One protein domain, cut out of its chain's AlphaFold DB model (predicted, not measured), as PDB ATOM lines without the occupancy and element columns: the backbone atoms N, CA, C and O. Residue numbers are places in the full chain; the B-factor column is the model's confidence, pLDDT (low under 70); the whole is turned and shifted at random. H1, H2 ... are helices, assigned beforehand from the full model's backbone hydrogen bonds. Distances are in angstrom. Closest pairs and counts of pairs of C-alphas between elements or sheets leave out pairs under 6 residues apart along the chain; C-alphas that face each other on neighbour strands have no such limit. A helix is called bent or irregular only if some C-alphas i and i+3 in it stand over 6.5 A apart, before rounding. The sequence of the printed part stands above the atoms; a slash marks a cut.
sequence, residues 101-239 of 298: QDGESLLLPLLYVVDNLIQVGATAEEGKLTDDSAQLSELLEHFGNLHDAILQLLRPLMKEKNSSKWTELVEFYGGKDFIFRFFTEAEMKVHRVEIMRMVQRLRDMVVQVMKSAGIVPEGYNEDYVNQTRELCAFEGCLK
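Overview. This is residues 101 to 239 of the 298 residues of the protein "Hypothetical protein" of Palpitomonas bilix (UniProt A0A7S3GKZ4). Helix H2 runs through the middle of a compact helical body, with H3, H5, H6 and H7 packed round it. H3 folds back along H2, and H4 folds back along H3 as a second hairpin whose turn, residues 156 to 161, sticks out; after H5 the chain turns a corner into long H6, which runs back along H2. The printed part has 139 residues with seven named helices, H1 to H7 in chain order, and no named strand: all helix. It is compact, with a radius of gyration of the C-alphas of 15.6 A and spans of 43 by 35 by 25 A.

Along the chain. H1, residues 101 to 104, begins at C-alpha 101 (105.121, 161.359, 89.662). H2, residues 107 to 125, is 27.2 A long. H3, residues 134 to 157, is 35.3 A long, with a kink of 26 degrees near residue 151; it is irregular, but only just, C-alphas 153 and 156 being 6.9 A apart. H4 holds residues 160 to 173, 20.1 A, and H5 residues 176 to 184. H6, residues 186 to 212, is 39.2 A long, from C-alpha 186 (127.212, 173.585, 121.951); it has a kink of 37 degrees near residue 193 and is irregular, C-alphas 187 and 190 being 7.2 A apart. H7, residues 222 to 231, ends at C-alpha 231 (132.711, 169.783, 102.786).

Arrangement. H2 is the hub, touching four helices. H2 and H3 form a helical hairpin at a shallow tilt of 29 degrees, opposite ways; their closest C-alphas, of Pro 109 and Leu 146, are 5.1 A apart. H3 and H4 form another, at 17 degrees, closest at the C-alphas of Arg 155 and Ser 163, 6.5 A. H2 touches H5 with residues 120 to 125 alone, at a steep tilt of 49 degrees, the C-alphas of Ala 124 and Phe 183 closest at 5.9 A. H5 and H6 touch only at the corner, closest at the C-alphas of Phe 182 and Met 188, 5.9 A. H6 touches H2 at 34 degrees, a shallow tilt only just short of steep, opposite ways, with the C-alphas of Val 114 and Arg 203 closest at 6.3 A. H7 touches residues 115 to 122 of H2 alone, the C-alphas of Ala 122 and Leu 231 closest at 6.5 A. H1 and H2 meet only through their link. H3 and H6 are apart. In H2, H5 and H7 every O i to N i+4 pair is within hydrogen-bond range; H3 has 18 of 20, H4 9 of 10, H6 20 of 23, and H1 is too short for one.

Size, cuts and confidence. The C-alphas farthest apart, of Lys 159 and Phe 234, are 44.8 A apart. The printed part has no cut and no long link. Its mean pLDDT is 87.7; residues 217 to 219, 224 to 225 and 228 to 239 are under 70.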
ATOM      1  N   GLN A 101     104.841 160.063  90.287       86.94
ATOM      2  CA  GLN A 101     105.121 161.359  89.662       86.94
ATOM      3  C   GLN A 101     104.891 162.534  90.628       86.94
ATOM      4  O   GLN A 101     105.692 163.465  90.691       86.94
ATOM      5  N   ASP A 102     103.830 162.468  91.438       87.06
ATOM      6  CA  ASP A 102     103.591 163.455  92.493       87.06
ATOM      7  C   ASP A 102     104.736 163.461  93.522       87.06
ATOM      8  O   ASP A 102     105.168 164.516  93.979       87.06
ATOM      9  N   GLY A 103     105.247 162.280  93.887       84.12
ATOM     10  CA  GLY A 103     106.393 162.147  94.787       84.12
ATOM     11  C   GLY A 103     107.694 162.672  94.176       84.12
ATOM     12  O   GLY A 103     108.464 163.337  94.866       84.12
ATOM     13  N   GLU A 104     107.913 162.430  92.885       86.44
ATOM     14  CA  GLU A 104     109.076 162.914  92.134       86.44
ATOM     15  C   GLU A 104     109.148 164.445  92.103       86.44
ATOM     16  O   GLU A 104     110.236 165.007  92.228       86.44
ATOM     17  N   SER A 105     107.997 165.129  92.067       89.00
ATOM     18  CA  SER A 105     107.936 166.597  92.129       89.00
ATOM     19  C   SER A 105     108.483 167.192  93.436       89.00
ATOM     20  O   SER A 105     108.886 168.353  93.470       89.00
ATOM     21  N   LEU A 106     108.549 166.396  94.512       91.88
ATOM     22  CA  LEU A 106     109.102 166.814  95.802       91.88
ATOM     23  C   LEU A 106     110.612 166.584  95.924       91.88
ATOM     24  O   LEU A 106     111.221 167.113  96.855       91.88
ATOM     25  N   LEU A 107     111.221 165.797  95.031       91.00
ATOM     26  CA  LEU A 107     112.629 165.409  95.160       91.00
ATOM     27  C   LEU A 107     113.563 166.614  95.043       91.00
ATOM     28  O   LEU A 107     114.490 166.733  95.839       91.00
ATOM     29  N   LEU A 108     113.294 167.523  94.102       90.44
ATOM     30  CA  LEU A 108     114.139 168.695  93.882       90.44
ATOM     31  C   LEU A 108     114.076 169.705  95.047       90.44
ATOM     32  O   LEU A 108     115.134 170.009  95.597       90.44
ATOM     33  N   PRO A 109     112.894 170.171  95.508       93.69
ATOM     34  CA  PRO A 109     112.824 171.028  96.693       93.69
ATOM     35  C   PRO A 109     113.450 170.385  97.938       93.69
ATOM     36  O   PRO A 109     114.099 171.064  98.731       93.69
ATOM     37  N   LEU A 110     113.286 169.068  98.107       94.38
ATOM     38  CA  LEU A 110     113.903 168.339  99.214       94.38
ATOM     39  C   LEU A 110     115.430 168.362  99.118       94.38
ATOM     40  O   LEU A 110     116.100 168.565 100.130       94.38
ATOM     41  N   LEU A 111     115.974 168.154  97.920       92.38
ATOM     42  CA  LEU A 111     117.410 168.156  97.685       92.38
ATOM     43  C   LEU A 111     118.030 169.519  97.999       92.38
ATOM     44  O   LEU A 111     119.027 169.565  98.710       92.38
ATOM     45  N   TYR A 112     117.389 170.611  97.581       93.12
ATOM     46  CA  TYR A 112     117.838 171.969  97.899       93.12
ATOM     47  C   TYR A 112     117.875 172.255  99.403       93.12
ATOM     48  O   TYR A 112     118.857 172.793  99.909       93.12
ATOM     49  N   VAL A 113     116.855 171.829 100.156       95.75
ATOM     50  CA  VAL A 113     116.875 171.948 101.625       95.75
ATOM     51  C   VAL A 113     118.029 171.148 102.228       95.75
ATOM     52  O   VAL A 113     118.718 171.620 103.131       95.75
ATOM     53  N   VAL A 114     118.247 169.927 101.743       94.88
ATOM     54  CA  VAL A 114     119.292 169.030 102.246       94.88
ATOM     55  C   VAL A 114     120.696 169.565 101.945       94.88
ATOM     56  O   VAL A 114     121.549 169.544 102.834       94.88
ATOM     57  N   ASP A 115     120.930 170.079 100.739       92.62
ATOM     58  CA  ASP A 115     122.201 170.689 100.346       92.62
ATOM     59  C   ASP A 115     122.490 171.952 101.165       92.62
ATOM     60  O   ASP A 115     123.582 172.093 101.724       92.62
ATOM     61  N   ASN A 116     121.494 172.822 101.345       95.00
ATOM     62  CA  ASN A 116     121.674 174.045 102.124       95.00
ATOM     63  C   ASN A 116     121.857 173.752 103.619       95.00
ATOM     64  O   ASN A 116     122.650 174.421 104.280       95.00
ATOM     65  N   LEU A 117     121.223 172.704 104.164       95.88
ATOM     66  CA  LEU A 117     121.510 172.231 105.525       95.88
ATOM     67  C   LEU A 117     122.979 171.827 105.689       95.88
ATOM     68  O   LEU A 117     123.583 172.114 106.724       95.88
ATOM     69  N   ILE A 118     123.562 171.162 104.689       93.38
ATOM     70  CA  ILE A 118     124.975 170.764 104.706       93.38
ATOM     71  C   ILE A 118     125.882 171.998 104.682       93.38
ATOM     72  O   ILE A 118     126.814 172.081 105.483       93.38
ATOM     73  N   GLN A 119     125.590 172.976 103.826       92.75
ATOM     74  CA  GLN A 119     126.378 174.208 103.723       92.75
ATOM     75  C   GLN A 119     126.302 175.087 104.967       92.75
ATOM     76  O   GLN A 119     127.329 175.578 105.444       92.75
ATOM     77  N   VAL A 120     125.104 175.260 105.527       95.50
ATOM     78  CA  VAL A 120     124.909 175.960 106.802       95.50
ATOM     79  C   VAL A 120     125.675 175.237 107.910       95.50
ATOM     80  O   VAL A 120     126.354 175.888 108.702       95.50
ATOM     81  N   GLY A 121     125.655 173.901 107.921       93.75
ATOM     82  CA  GLY A 121     126.452 173.096 108.843       93.75
ATOM     83  C   GLY A 121     127.956 173.322 108.723       93.75
ATOM     84  O   GLY A 121     128.613 173.529 109.741       93.75
ATOM     85  N   ALA A 122     128.495 173.339 107.503       92.00
ATOM     86  CA  ALA A 122     129.911 173.624 107.266       92.00
ATOM     87  C   ALA A 122     130.285 175.043 107.735       92.00
ATOM     88  O   ALA A 122     131.238 175.223 108.491       92.00
ATOM     89  N   THR A 123     129.464 176.036 107.386       93.31
ATOM     90  CA  THR A 123     129.646 177.441 107.794       93.31
ATOM     91  C   THR A 123     129.611 177.606 109.321       93.31
ATOM     92  O   THR A 123     130.342 178.422 109.888       93.31
ATOM     93  N   ALA A 124     128.774 176.821 110.006       94.06
ATOM     94  CA  ALA A 124     128.658 176.835 111.460       94.06
ATOM     95  C   ALA A 124     129.871 176.232 112.171       94.06
ATOM     96  O   ALA A 124     130.319 176.800 113.165       94.06
ATOM     97  N   GLU A 125     130.425 175.119 111.681       91.38
ATOM     98  CA  GLU A 125     131.639 174.532 112.277       91.38
ATOM     99  C   GLU A 125     132.870 175.434 112.056       91.38
ATOM    100  O   GLU A 125     133.764 175.463 112.897       91.38
ATOM    101  N   GLU A 126     132.876 176.268 111.010       93.69
ATOM    102  CA  GLU A 126     133.872 177.337 110.836       93.69
ATOM    103  C   GLU A 126     133.660 178.546 111.772       93.69
ATOM    104  O   GLU A 126     134.455 179.487 111.756       93.69
ATOM    105  N   GLY A 127     132.581 178.567 112.564       93.75
ATOM    106  CA  GLY A 127     132.224 179.690 113.435       93.75
ATOM    107  C   GLY A 127     131.786 180.950 112.679       93.75
ATOM    108  O   GLY A 127     131.764 182.034 113.257       93.75
ATOM    109  N   LYS A 128     131.454 180.821 111.388       95.75
ATOM    110  CA  LYS A 128     131.079 181.939 110.506       95.75
ATOM    111  C   LYS A 128     129.571 182.110 110.356       95.75
ATOM    112  O   LYS A 128     129.131 183.078 109.741       95.75
ATOM    113  N   LEU A 129     128.775 181.179 110.883       96.50
ATOM    114  CA  LEU A 129     127.324 181.263 110.789       96.50
ATOM    115  C   LEU A 129     126.805 182.388 111.690       96.50
ATOM    116  O   LEU A 129     126.892 182.312 112.914       96.50
ATOM    117  N   THR A 130     126.228 183.411 111.069       96.88
ATOM    118  CA  THR A 130     125.530 184.507 111.745       96.88
ATOM    119  C   THR A 130     124.033 184.432 111.464       96.88
ATOM    120  O   THR A 130     123.599 183.807 110.491       96.88
ATOM    121  N   ASP A 131     123.239 185.086 112.316       94.44
ATOM    122  CA  ASP A 131     121.780 185.133 112.165       94.44
ATOM    123  C   ASP A 131     121.364 185.814 110.844       94.44
ATOM    124  O   ASP A 131     120.346 185.472 110.260       94.44
ATOM    125  N   ASP A 132     122.191 186.707 110.301       94.69
ATOM    126  CA  ASP A 132     121.925 187.408 109.034       94.69
ATOM    127  C   ASP A 132     122.747 186.861 107.857       94.69
ATOM    128  O   ASP A 132     122.916 187.522 106.831       94.69
ATOM    129  N   SER A 133     123.299 185.653 107.995       95.94
ATOM    130  CA  SER A 133     124.053 185.027 106.911       95.94
ATOM    131  C   SER A 133     123.160 184.738 105.700       95.94
ATOM    132  O   SER A 133     121.998 184.327 105.820       95.94
ATOM    133  N   ALA A 134     123.725 184.927 104.504       95.44
ATOM    134  CA  ALA A 134     123.033 184.647 103.250       95.44
ATOM    135  C   ALA A 134     122.626 183.168 103.160       95.44
ATOM    136  O   ALA A 134     121.495 182.866 102.795       95.44
ATOM    137  N   GLN A 135     123.500 182.260 103.604       94.50
ATOM    138  CA  GLN A 135     123.262 180.815 103.611       94.50
ATOM    139  C   GLN A 135     122.069 180.422 104.492       94.50
ATOM    140  O   GLN A 135     121.277 179.559 104.117       94.50
ATOM    141  N   LEU A 136     121.914 181.050 105.666       96.50
ATOM    142  CA  LEU A 136     120.753 180.805 106.521       96.50
ATOM    143  C   LEU A 136     119.472 181.311 105.853       96.50
ATOM    144  O   LEU A 136     118.467 180.609 105.861       96.50
ATOM    145  N   SER A 137     119.515 182.499 105.248       97.19
ATOM    146  CA  SER A 137     118.365 183.076 104.541       97.19
ATOM    147  C   SER A 137     117.921 182.205 103.360       97.19
ATOM    148  O   SER A 137     116.735 181.918 103.215       97.19
ATOM    149  N   GLU A 138     118.876 181.712 102.572       96.19
ATOM    150  CA  GLU A 138     118.634 180.818 101.436       96.19
ATOM    151  C   GLU A 138     118.052 179.468 101.884       96.19
ATOM    152  O   GLU A 138     117.102 178.951 101.295       96.19
ATOM    153  N   LEU A 139     118.564 178.902 102.984       96.69
ATOM    154  CA  LEU A 139     117.995 177.696 103.585       96.69
ATOM    155  C   LEU A 139     116.530 177.900 104.008       96.69
ATOM    156  O   LEU A 139     115.696 177.024 103.768       96.69
ATOM    157  N   LEU A 140     116.204 179.037 104.627       96.94
ATOM    158  CA  LEU A 140     114.832 179.356 105.040       96.94
ATOM    159  C   LEU A 140     113.891 179.476 103.837       96.94
ATOM    160  O   LEU A 140     112.775 178.955 103.881       96.94
ATOM    161  N   GLU A 141     114.350 180.101 102.755       96.75
ATOM    162  CA  GLU A 141     113.603 180.183 101.500       96.75
ATOM    163  C   GLU A 141     113.317 178.786 100.930       96.75
ATOM    164  O   GLU A 141     112.171 178.454 100.622       96.75
ATOM    165  N   HIS A 142     114.328 177.918 100.853       95.88
ATOM    166  CA  HIS A 142     114.150 176.552 100.357       95.88
ATOM    167  C   HIS A 142     113.243 175.701 101.254       95.88
ATOM    168  O   HIS A 142     112.464 174.893 100.742       95.88
ATOM    169  N   PHE A 143     113.273 175.910 102.573       95.44
ATOM    170  CA  PHE A 143     112.299 175.303 103.483       95.44
ATOM    171  C   PHE A 143     110.869 175.758 103.174       95.44
ATOM    172  O   PHE A 143     109.966 174.917 103.172       95.44
ATOM    173  N   GLY A 144     110.665 177.046 102.879       96.19
ATOM    174  CA  GLY A 144     109.380 177.591 102.430       96.19
ATOM    175  C   GLY A 144     108.906 176.953 101.121       96.19
ATOM    176  O   GLY A 144     107.792 176.441 101.047       96.19
ATOM    177  N   ASN A 145     109.790 176.850 100.127       95.31
ATOM    178  CA  ASN A 145     109.469 176.220  98.843       95.31
ATOM    179  C   ASN A 145     109.092 174.736  99.005       95.31
ATOM    180  O   ASN A 145     108.116 174.262  98.418       95.31
ATOM    181  N   LEU A 146     109.827 173.992  99.840       95.25
ATOM    182  CA  LEU A 146     109.497 172.602 100.164       95.25
ATOM    183  C   LEU A 146     108.161 172.498 100.917       95.25
ATOM    184  O   LEU A 146     107.364 171.593 100.653       95.25
ATOM    185  N   HIS A 147     107.905 173.407 101.860       95.12
ATOM    186  CA  HIS A 147     106.651 173.471 102.611       95.12
ATOM    187  C   HIS A 147     105.452 173.653 101.686       95.12
ATOM    188  O   HIS A 147     104.497 172.872 101.772       95.12
ATOM    189  N   ASP A 148     105.534 174.626 100.782       95.56
ATOM    190  CA  ASP A 148     104.487 174.943  99.820       95.56
ATOM    191  C   ASP A 148     104.255 173.794  98.841       95.56
ATOM    192  O   ASP A 148     103.104 173.393  98.648       95.56
ATOM    193  N   ALA A 149     105.320 173.179  98.316       93.44
ATOM    194  CA  ALA A 149     105.216 172.010  97.442       93.44
ATOM    195  C   ALA A 149     104.496 170.838  98.138       93.44
ATOM    196  O   ALA A 149     103.564 170.234  97.592       93.44
ATOM    197  N   ILE A 150     104.857 170.549  99.394       93.06
ATOM    198  CA  ILE A 150     104.196 169.497 100.174       93.06
ATOM    199  C   ILE A 150     102.735 169.864 100.467       93.06
ATOM    200  O   ILE A 150     101.850 169.006 100.383       93.06
ATOM    201  N   LEU A 151     102.441 171.119 100.812       93.19
ATOM    202  CA  LEU A 151     101.067 171.552 101.053       93.19
ATOM    203  C   LEU A 151     100.222 171.502  99.784       93.19
ATOM    204  O   LEU A 151      99.082 171.047  99.862       93.19
ATOM    205  N   GLN A 152     100.750 171.915  98.638       92.75
ATOM    206  CA  GLN A 152     100.063 171.831  97.354       92.75
ATOM    207  C   GLN A 152      99.667 170.384  97.045       92.75
ATOM    208  O   GLN A 152      98.511 170.126  96.697       92.75
ATOM    209  N   LEU A 153     100.577 169.437  97.287       91.06
ATOM    210  CA  LEU A 153     100.315 168.014  97.099       91.06
ATOM    211  C   LEU A 153      99.291 167.458  98.101       91.06
ATOM    212  O   LEU A 153      98.375 166.711  97.747       91.06
ATOM    213  N   LEU A 154      99.435 167.790  99.385       90.50
ATOM    214  CA  LEU A 154      98.658 167.146 100.442       90.50
ATOM    215  C   LEU A 154      97.310 167.827 100.720       90.50
ATOM    216  O   LEU A 154      96.378 167.154 101.172       90.50
ATOM    217  N   ARG A 155      97.158 169.134 100.476       91.69
ATOM    218  CA  ARG A 155      95.939 169.907 100.793       91.69
ATOM    219  C   ARG A 155      94.671 169.296 100.171       91.69
ATOM    220  O   ARG A 155      93.689 169.166 100.903       91.69
ATOM    221  N   PRO A 156      94.658 168.799  98.916       90.69
ATOM    222  CA  PRO A 156      93.487 168.115  98.353       90.69
ATOM    223  C   PRO A 156      93.113 166.803  99.067       90.69
ATOM    224  O   PRO A 156      91.966 166.358  98.982       90.69
ATOM    225  N   LEU A 157      94.061 166.184  99.776       88.75
ATOM    226  CA  LEU A 157      93.970 164.845 100.378       88.75
ATOM    227  C   LEU A 157      93.828 164.883 101.917       88.75
ATOM    228  O   LEU A 157      93.655 163.856 102.607       88.75
ATOM    229  N   MET A 158      93.891 166.081 102.500       87.88
ATOM    230  CA  MET A 158      93.911 166.317 103.937       87.88
ATOM    231  C   MET A 158      92.796 167.267 104.379       87.88
ATOM    232  O   MET A 158      92.392 168.173 103.673       87.88
ATOM    233  N   LYS A 159      92.283 167.050 105.598       89.94
ATOM    234  CA  LYS A 159      91.443 168.054 106.269       89.94
ATOM    235  C   LYS A 159      92.307 169.238 106.695       89.94
ATOM    236  O   LYS A 159      93.408 168.978 107.185       89.94
ATOM    237  N   GLU A 160      91.732 170.437 106.684       91.88
ATOM    238  CA  GLU A 160      92.386 171.703 107.046       91.88
ATOM    239  C   GLU A 160      93.155 171.645 108.368       91.88
ATOM    240  O   GLU A 160      94.346 171.911 108.412       91.88
ATOM    241  N   LYS A 161      92.537 171.096 109.423       90.50
ATOM    242  CA  LYS A 161      93.189 170.879 110.730       90.50
ATOM    243  C   LYS A 161      94.523 170.115 110.665       90.50
ATOM    244  O   LYS A 161      95.326 170.214 111.584       90.50
ATOM    245  N   ASN A 162      94.738 169.263 109.660       88.94
ATOM    246  CA  ASN A 162      96.024 168.577 109.493       88.94
ATOM    247  C   ASN A 162      97.012 169.388 108.661       88.94
ATOM    248  O   ASN A 162      98.203 169.238 108.895       88.94
ATOM    249  N   SER A 163      96.528 170.205 107.726       91.56
ATOM    250  CA  SER A 163      97.351 171.168 106.997       91.56
ATOM    251  C   SER A 163      97.935 172.187 107.974       91.56
ATOM    252  O   SER A 163      99.144 172.342 108.015       91.56
ATOM    253  N   SER A 164      97.125 172.736 108.889       92.94
ATOM    254  CA  SER A 164      97.620 173.655 109.930       92.94
ATOM    255  C   SER A 164      98.668 173.009 110.844       92.94
ATOM    256  O   SER A 164      99.637 173.646 111.220       92.94
ATOM    257  N   LYS A 165      98.513 171.718 111.178       91.44
ATOM    258  CA  LYS A 165      99.522 170.975 111.961       91.44
ATOM    259  C   LYS A 165     100.817 170.725 111.197       91.44
ATOM    260  O   LYS A 165     101.856 170.579 111.826       91.44
ATOM    261  N   TRP A 166     100.728 170.570 109.877       92.38
ATOM    262  CA  TRP A 166     101.899 170.455 109.017       92.38
ATOM    263  C   TRP A 166     102.649 171.783 108.992       92.38
ATOM    264  O   TRP A 166     103.841 171.800 109.264       92.38
ATOM    265  N   THR A 167     101.930 172.886 108.779       94.25
ATOM    266  CA  THR A 167     102.474 174.243 108.867       94.25
ATOM    267  C   THR A 167     103.149 174.499 110.205       94.25
ATOM    268  O   THR A 167     104.325 174.818 110.207       94.25
ATOM    269  N   GLU A 168     102.491 174.208 111.329       94.88
ATOM    270  CA  GLU A 168     103.088 174.389 112.660       94.88
ATOM    271  C   GLU A 168     104.402 173.600 112.845       94.88
ATOM    272  O   GLU A 168     105.341 174.080 113.473       94.88
ATOM    273  N   LEU A 169     104.487 172.375 112.309       95.00
ATOM    274  CA  LEU A 169     105.717 171.579 112.371       95.00
ATOM    275  C   LEU A 169     106.834 172.190 111.529       95.00
ATOM    276  O   LEU A 169     107.979 172.206 111.974       95.00
ATOM    277  N   VAL A 170     106.514 172.644 110.319       93.94
ATOM    278  CA  VAL A 170     107.513 173.208 109.410       93.94
ATOM    279  C   VAL A 170     107.952 174.594 109.864       93.94
ATOM    280  O   VAL A 170     109.142 174.861 109.849       93.94
ATOM    281  N   GLU A 171     107.053 175.433 110.373       94.88
ATOM    282  CA  GLU A 171     107.407 176.722 110.979       94.88
ATOM    283  C   GLU A 171     108.320 176.545 112.197       94.88
ATOM    284  O   GLU A 171     109.250 177.323 112.391       94.88
ATOM    285  N   PHE A 172     108.089 175.507 113.009       96.38
ATOM    286  CA  PHE A 172     108.959 175.218 114.145       96.38
ATOM    287  C   PHE A 172     110.333 174.700 113.700       96.38
ATOM    288  O   PHE A 172     111.347 175.267 114.088       96.38
ATOM    289  N   TYR A 173     110.390 173.632 112.894       96.12
ATOM    290  CA  TYR A 173     111.656 172.984 112.517       96.12
ATOM    291  C   TYR A 173     112.437 173.718 111.421       96.12
ATOM    292  O   TYR A 173     113.658 173.614 111.364       96.12
ATOM    293  N   GLY A 174     111.734 174.430 110.547       95.56
ATOM    294  CA  GLY A 174     112.283 175.264 109.482       95.56
ATOM    295  C   GLY A 174     112.388 176.739 109.869       95.56
ATOM    296  O   GLY A 174     112.704 177.560 109.020       95.56
ATOM    297  N   GLY A 175     112.095 177.101 111.122       96.56
ATOM    298  CA  GLY A 175     112.193 178.476 111.600       96.56
ATOM    299  C   GLY A 175     113.640 178.917 111.829       96.56
ATOM    300  O   GLY A 175     114.482 178.121 112.252       96.56
ATOM    301  N   LYS A 176     113.912 180.213 111.614       97.44
ATOM    302  CA  LYS A 176     115.240 180.838 111.789       97.44
ATOM    303  C   LYS A 176     115.867 180.505 113.145       97.44
ATOM    304  O   LYS A 176     116.972 179.976 113.183       97.44
ATOM    305  N   ASP A 177     115.125 180.737 114.232       96.94
ATOM    306  CA  ASP A 177     115.585 180.465 115.603       96.94
ATOM    307  C   ASP A 177     115.984 178.998 115.788       96.94
ATOM    308  O   ASP A 177     117.052 178.696 116.321       96.94
ATOM    309  N   PHE A 178     115.160 178.074 115.286       96.81
ATOM    310  CA  PHE A 178     115.431 176.652 115.414       96.81
ATOM    311  C   PHE A 178     116.725 176.256 114.702       96.81
ATOM    312  O   PHE A 178     117.598 175.624 115.300       96.81
ATOM    313  N   ILE A 179     116.853 176.644 113.430       97.12
ATOM    314  CA  ILE A 179     118.004 176.299 112.591       97.12
ATOM    315  C   ILE A 179     119.277 176.943 113.143       97.12
ATOM    316  O   ILE A 179     120.285 176.257 113.317       97.12
ATOM    317  N   PHE A 180     119.236 178.235 113.467       97.19
ATOM    318  CA  PHE A 180     120.398 178.953 113.978       97.19
ATOM    319  C   PHE A 180     120.915 178.321 115.273       97.19
ATOM    320  O   PHE A 180     122.098 177.982 115.373       97.19
ATOM    321  N   ARG A 181     120.029 178.062 116.243       97.19
ATOM    322  CA  ARG A 181     120.395 177.425 117.516       97.19
ATOM    323  C   ARG A 181     120.871 175.987 117.334       97.19
ATOM    324  O   ARG A 181     121.856 175.591 117.952       97.19
ATOM    325  N   PHE A 182     120.241 175.212 116.449       97.00
ATOM    326  CA  PHE A 182     120.676 173.850 116.123       97.00
ATOM    327  C   PHE A 182     122.152 173.791 115.702       97.00
ATOM    328  O   PHE A 182     122.897 172.900 116.135       97.00
ATOM    329  N   PHE A 183     122.585 174.751 114.884       97.00
ATOM    330  CA  PHE A 183     123.948 174.810 114.365       97.00
ATOM    331  C   PHE A 183     124.949 175.483 115.311       97.00
ATOM    332  O   PHE A 183     126.105 175.066 115.345       97.00
ATOM    333  N   THR A 184     124.522 176.450 116.124       95.69
ATOM    334  CA  THR A 184     125.434 177.260 116.953       95.69
ATOM    335  C   THR A 184     125.536 176.810 118.412       95.69
ATOM    336  O   THR A 184     126.592 176.959 119.024       95.69
ATOM    337  N   GLU A 185     124.494 176.208 118.991       96.69
ATOM    338  CA  GLU A 185     124.517 175.827 120.404       96.69
ATOM    339  C   GLU A 185     125.374 174.574 120.644       96.69
ATOM    340  O   GLU A 185     125.200 173.520 120.019       96.69
ATOM    341  N   ALA A 186     126.289 174.667 121.612       94.38
ATOM    342  CA  ALA A 186     127.212 173.585 121.951       94.38
ATOM    343  C   ALA A 186     126.485 172.321 122.444       94.38
ATOM    344  O   ALA A 186     126.876 171.202 122.103       94.38
ATOM    345  N   GLU A 187     125.393 172.481 123.200       93.31
ATOM    346  CA  GLU A 187     124.609 171.348 123.707       93.31
ATOM    347  C   GLU A 187     123.906 170.548 122.601       93.31
ATOM    348  O   GLU A 187     123.592 169.368 122.791       93.31
ATOM    349  N   MET A 188     123.724 171.148 121.421       93.75
ATOM    350  CA  MET A 188     123.109 170.497 120.268       93.75
ATOM    351  C   MET A 188     124.110 169.674 119.456       93.75
ATOM    352  O   MET A 188     123.678 168.819 118.685       93.75
ATOM    353  N   LYS A 189     125.431 169.846 119.649       92.62
ATOM    354  CA  LYS A 189     126.475 169.242 118.792       92.62
ATOM    355  C   LYS A 189     126.329 167.725 118.638       92.62
ATOM    356  O   LYS A 189     126.419 167.210 117.527       92.62
ATOM    357  N   VAL A 190     126.037 167.002 119.723       91.12
ATOM    358  CA  VAL A 190     125.869 165.533 119.677       91.12
ATOM    359  C   VAL A 190     124.684 165.130 118.793       91.12
ATOM    360  O   VAL A 190     124.802 164.215 117.980       91.12
ATOM    361  N   HIS A 191     123.551 165.819 118.927       92.69
ATOM    362  CA  HIS A 191     122.353 165.556 118.129       92.69
ATOM    363  C   HIS A 191     122.528 166.026 116.681       92.69
ATOM    364  O   HIS A 191     122.116 165.328 115.756       92.69
ATOM    365  N   ARG A 192     123.203 167.165 116.485       93.31
ATOM    366  CA  ARG A 192     123.549 167.733 115.181       93.31
ATOM    367  C   ARG A 192     124.359 166.771 114.335       93.31
ATOM    368  O   ARG A 192     123.942 166.481 113.222       93.31
ATOM    369  N   VAL A 193     125.445 166.212 114.864       91.44
ATOM    370  CA  VAL A 193     126.282 165.250 114.122       91.44
ATOM    371  C   VAL A 193     125.462 164.046 113.643       91.44
ATOM    372  O   VAL A 193     125.584 163.613 112.497       91.44
ATOM    373  N   GLU A 194     124.593 163.510 114.499       91.62
ATOM    374  CA  GLU A 194     123.767 162.352 114.155       91.62
ATOM    375  C   GLU A 194     122.692 162.692 113.114       91.62
ATOM    376  O   GLU A 194     122.493 161.923 112.170       91.62
ATOM    377  N   ILE A 195     122.040 163.853 113.242       93.56
ATOM    378  CA  ILE A 195     121.063 164.352 112.267       93.56
ATOM    379  C   ILE A 195     121.738 164.620 110.922       93.56
ATOM    380  O   ILE A 195     121.269 164.100 109.916       93.56
ATOM    381  N   MET A 196     122.869 165.327 110.893       94.00
ATOM    382  CA  MET A 196     123.582 165.638 109.650       94.00
ATOM    383  C   MET A 196     124.062 164.377 108.924       94.00
ATOM    384  O   MET A 196     123.968 164.296 107.702       94.00
ATOM    385  N   ARG A 197     124.459 163.323 109.653       90.50
ATOM    386  CA  ARG A 197     124.762 162.014 109.042       90.50
ATOM    387  C   ARG A 197     123.537 161.379 108.370       90.50
ATOM    388  O   ARG A 197     123.673 160.672 107.373       90.50
ATOM    389  N   MET A 198     122.345 161.553 108.937       92.25
ATOM    390  CA  MET A 198     121.102 161.065 108.328       92.25
ATOM    391  C   MET A 198     120.666 161.933 107.148       92.25
ATOM    392  O   MET A 198     120.236 161.385 106.139       92.25
ATOM    393  N   VAL A 199     120.842 163.252 107.243       92.00
ATOM    394  CA  VAL A 199     120.603 164.207 106.150       92.00
ATOM    395  C   VAL A 199     121.482 163.871 104.943       92.00
ATOM    396  O   VAL A 199     120.963 163.759 103.838       92.00
ATOM    397  N   GLN A 200     122.770 163.579 105.149       90.38
ATOM    398  CA  GLN A 200     123.663 163.154 104.067       90.38
ATOM    399  C   GLN A 200     123.210 161.842 103.410       90.38
ATOM    400  O   GLN A 200     123.186 161.734 102.191       90.38
ATOM    401  N   ARG A 201     122.807 160.839 104.199       90.25
ATOM    402  CA  ARG A 201     122.274 159.587 103.634       90.25
ATOM    403  C   ARG A 201     120.991 159.819 102.845       90.25
ATOM    404  O   ARG A 201     120.819 159.237 101.779       90.25
ATOM    405  N   LEU A 202     120.102 160.673 103.355       89.50
ATOM    406  CA  LEU A 202     118.880 161.059 102.654       89.50
ATOM    407  C   LEU A 202     119.201 161.725 101.318       89.50
ATOM    408  O   LEU A 202     118.602 161.358 100.312       89.50
ATOM    409  N   ARG A 203     120.180 162.633 101.298       89.88
ATOM    410  CA  ARG A 203     120.695 163.249 100.077       89.88
ATOM    411  C   ARG A 203     121.101 162.210  99.042       89.88
ATOM    412  O   ARG A 203     120.616 162.241  97.918       89.88
ATOM    413  N   ASP A 204     121.968 161.282  99.439       89.25
ATOM    414  CA  ASP A 204     122.530 160.279  98.536       89.25
ATOM    415  C   ASP A 204     121.422 159.375  97.966       89.25
ATOM    416  O   ASP A 204     121.415 159.080  96.771       89.25
ATOM    417  N   MET A 205     120.431 159.012  98.793       88.12
ATOM    418  CA  MET A 205     119.240 158.284  98.345       88.12
ATOM    419  C   MET A 205     118.405 159.092  97.344       88.12
ATOM    420  O   MET A 205     118.010 158.550  96.315       88.12
ATOM    421  N   VAL A 206     118.138 160.373  97.620       88.25
ATOM    422  CA  VAL A 206     117.362 161.251  96.726       88.25
ATOM    423  C   VAL A 206     118.056 161.382  95.373       88.25
ATOM    424  O   VAL A 206     117.430 161.141  94.344       88.25
ATOM    425  N   VAL A 207     119.363 161.650  95.367       88.38
ATOM    426  CA  VAL A 207     120.167 161.734  94.139       88.38
ATOM    427  C   VAL A 207     120.123 160.418  93.359       88.38
ATOM    428  O   VAL A 207     119.937 160.430  92.143       88.38
ATOM    429  N   GLN A 208     120.250 159.272  94.035       88.44
ATOM    430  CA  GLN A 208     120.168 157.965  93.382       88.44
ATOM    431  C   GLN A 208     118.794 157.727  92.739       88.44
ATOM    432  O   GLN A 208     118.729 157.252  91.603       88.44
ATOM    433  N   VAL A 209     117.709 158.071  93.437       85.88
ATOM    434  CA  VAL A 209     116.341 157.954  92.911       85.88
ATOM    435  C   VAL A 209     116.170 158.831  91.674       85.88
ATOM    436  O   VAL A 209     115.729 158.333  90.640       85.88
ATOM    437  N   MET A 210     116.598 160.094  91.733       86.38
ATOM    438  CA  MET A 210     116.504 161.028  90.607       86.38
ATOM    439  C   MET A 210     117.282 160.528  89.386       86.38
ATOM    440  O   MET A 210     116.723 160.462  88.291       86.38
ATOM    441  N   LYS A 211     118.521 160.049  89.585       87.19
ATOM    442  CA  LYS A 211     119.327 159.421  88.524       87.19
ATOM    443  C   LYS A 211     118.625 158.205  87.915       87.19
ATOM    444  O   LYS A 211     118.583 158.075  86.695       87.19
ATOM    445  N   SER A 212     118.044 157.335  88.742       86.62
ATOM    446  CA  SER A 212     117.332 156.139  88.264       86.62
ATOM    447  C   SER A 212     116.044 156.455  87.500       86.62
ATOM    448  O   SER A 212     115.667 155.705  86.605       86.62
ATOM    449  N   ALA A 213     115.401 157.579  87.820       85.06
ATOM    450  CA  ALA A 213     114.203 158.062  87.144       85.06
ATOM    451  C   ALA A 213     114.516 158.860  85.862       85.06
ATOM    452  O   ALA A 213     113.595 159.298  85.178       85.06
ATOM    453  N   GLY A 214     115.797 159.076  85.532       87.50
ATOM    454  CA  GLY A 214     116.197 159.952  84.426       87.50
ATOM    455  C   GLY A 214     115.850 161.425  84.670       87.50
ATOM    456  O   GLY A 214     115.791 162.208  83.726       87.50
ATOM    457  N   ILE A 215     115.609 161.804  85.929       83.62
ATOM    458  CA  ILE A 215     115.313 163.176  86.330       83.62
ATOM    459  C   ILE A 215     116.653 163.868  86.557       83.62
ATOM    460  O   ILE A 215     117.298 163.676  87.589       83.62
ATOM    461  N   VAL A 216     117.068 164.676  85.584       77.06
ATOM    462  CA  VAL A 216     118.120 165.679  85.767       77.06
ATOM    463  C   VAL A 216     117.405 167.016  85.916       77.06
ATOM    464  O   VAL A 216     116.878 167.522  84.926       77.06
ATOM    465  N   PRO A 217     117.286 167.563  87.133       66.19
ATOM    466  CA  PRO A 217     116.626 168.844  87.317       66.19
ATOM    467  C   PRO A 217     117.349 169.931  86.535       66.19
ATOM    468  O   PRO A 217     118.578 170.007  86.566       66.19
ATOM    469  N   GLU A 218     116.594 170.810  85.883       63.47
ATOM    470  CA  GLU A 218     117.159 172.064  85.396       63.47
ATOM    471  C   GLU A 218     117.769 172.825  86.583       63.47
ATOM    472  O   GLU A 218     117.120 173.029  87.609       63.47
ATOM    473  N   GLY A 219     119.051 173.180  86.469       65.44
ATOM    474  CA  GLY A 219     119.817 173.812  87.549       65.44
ATOM    475  C   GLY A 219     120.511 172.846  88.516       65.44
ATOM    476  O   GLY A 219     121.311 173.298  89.334       65.44
ATOM    477  N   TYR A 220     120.297 171.529  88.408       70.88
ATOM    478  CA  TYR A 220     121.082 170.560  89.174       70.88
ATOM    479  C   TYR A 220     122.508 170.489  88.633       70.88
ATOM    480  O   TYR A 220     122.766 169.932  87.565       70.88
ATOM    481  N   ASN A 221     123.439 171.067  89.385       76.38
ATOM    482  CA  ASN A 221     124.850 171.050  89.051       76.38
ATOM    483  C   ASN A 221     125.542 169.880  89.771       76.38
ATOM    484  O   ASN A 221     125.714 169.895  90.990       76.38
ATOM    485  N   GLU A 222     125.957 168.857  89.019       72.75
ATOM    486  CA  GLU A 222     126.670 167.703  89.579       72.75
ATOM    487  C   GLU A 222     128.015 168.107  90.218       72.75
ATOM    488  O   GLU A 222     128.437 167.503  91.208       72.75
ATOM    489  N   ASP A 223     128.640 169.195  89.756       75.94
ATOM    490  CA  ASP A 223     129.860 169.736  90.363       75.94
ATOM    491  C   ASP A 223     129.588 170.324  91.752       75.94
ATOM    492  O   ASP A 223     130.359 170.099  92.684       75.94
ATOM    493  N   TYR A 224     128.451 171.002  91.932       68.56
ATOM    494  CA  TYR A 224     128.017 171.505  93.241       68.56
ATOM    495  C   TYR A 224     127.781 170.358  94.235       68.56
ATOM    496  O   TYR A 224     128.124 170.436  95.420       68.56
ATOM    497  N   VAL A 225     127.252 169.241  93.737       67.19
ATOM    498  CA  VAL A 225     127.003 168.028  94.525       67.19
ATOM    499  C   VAL A 225     128.308 167.366  94.959       67.19
ATOM    500  O   VAL A 225     128.397 166.839  96.074       67.19
ATOM    501  N   ASN A 226     129.321 167.402  94.096       72.75
ATOM    502  CA  ASN A 226     130.653 166.902  94.408       72.75
ATOM    503  C   ASN A 226     131.372 167.820  95.411       72.75
ATOM    504  O   ASN A 226     131.910 167.315  96.394       72.75
ATOM    505  N   GLN A 227     131.276 169.145  95.260       71.00
ATOM    506  CA  GLN A 227     131.844 170.111  96.215       71.00
ATOM    507  C   GLN A 227     131.242 169.973  97.622       71.00
ATOM    508  O   GLN A 227     131.961 169.915  98.617       71.00
ATOM    509  N   THR A 228     129.918 169.843  97.733       64.81
ATOM    510  CA  THR A 228     129.244 169.642  99.032       64.81
ATOM    511  C   THR A 228     129.630 168.322  99.706       64.81
ATOM    512  O   THR A 228     129.702 168.251 100.934       64.81
ATOM    513  N   ARG A 229     129.960 167.282  98.927       67.12
ATOM    514  CA  ARG A 229     130.471 166.009  99.459       67.12
ATOM    515  C   ARG A 229     131.848 166.167 100.110       67.12
ATOM    516  O   ARG A 229     132.108 165.523 101.127       67.12
ATOM    517  N   GLU A 230     132.705 167.022  99.554       69.88
ATOM    518  CA  GLU A 230     134.028 167.327 100.110       69.88
ATOM    519  C   GLU A 230     133.926 168.108 101.428       69.88
ATOM    520  O   GLU A 230     134.643 167.794 102.379       69.88
ATOM    521  N   LEU A 231     132.962 169.031 101.547       63.56
ATOM    522  CA  LEU A 231     132.711 169.783 102.786       63.56
ATOM    523  C   LEU A 231     132.346 168.870 103.972       63.56
ATOM    524  O   LEU A 231     132.774 169.102 105.102       63.56
ATOM    525  N   CYS A 232     131.613 167.775 103.739       57.50
ATOM    526  CA  CYS A 232     131.268 166.807 104.791       57.50
ATOM    527  C   CYS A 232     132.430 165.908 105.247       57.50
ATOM    528  O   CYS A 232     132.309 165.219 106.268       57.50
ATOM    529  N   ALA A 233     133.551 165.886 104.523       56.84
ATOM    530  CA  ALA A 233     134.713 165.086 104.897       56.84
ATOM    531  C   ALA A 233     135.516 165.701 106.063       56.84
ATOM    532  O   ALA A 233     136.340 165.002 106.658       56.84
ATOM    533  N   PHE A 234     135.261 166.967 106.421       45.78
ATOM    534  CA  PHE A 234     136.214 167.770 107.188       45.78
ATOM    535  C   PHE A 234     136.281 167.490 108.704       45.78
ATOM    536  O   PHE A 234     137.339 167.686 109.286       45.78
ATOM    537  N   GLU A 235     135.259 166.916 109.357       49.81
ATOM    538  CA  GLU A 235     135.351 166.560 110.793       49.81
ATOM    539  C   GLU A 235     134.605 165.266 111.171       49.81
ATOM    540  O   GLU A 235     133.633 165.249 111.923       49.81
ATOM    541  N   GLY A 236     135.057 164.118 110.658       52.28
ATOM    542  CA  GLY A 236     134.675 162.811 111.218       52.28
ATOM    543  C   GLY A 236     133.219 162.361 111.001       52.28
ATOM    544  O   GLY A 236     132.867 161.256 111.419       52.28
ATOM    545  N   CYS A 237     132.388 163.142 110.302       47.75
ATOM    546  CA  CYS A 237     131.027 162.752 109.907       47.75
ATOM    547  C   CYS A 237     131.000 161.543 108.955       47.75
ATOM    548  O   CYS A 237     130.041 160.768 108.989       47.75
ATOM    549  N   LEU A 238     132.063 161.355 108.163       45.12
ATOM    550  CA  LEU A 238     132.122 160.374 107.078       45.12
ATOM    551  C   LEU A 238     133.223 159.320 107.189       45.12
ATOM    552  O   LEU A 238     133.330 158.515 106.271       45.12
ATOM    553  N   LYS A 239     134.009 159.230 108.277       48.69
ATOM    554  CA  LYS A 239     134.773 157.985 108.475       48.69
ATOM    555  C   LYS A 239     133.735 156.887 108.716       48.69
ATOM    556  O   LYS A 239     133.084 156.937 109.765       48.69
TER     557      LYS A 239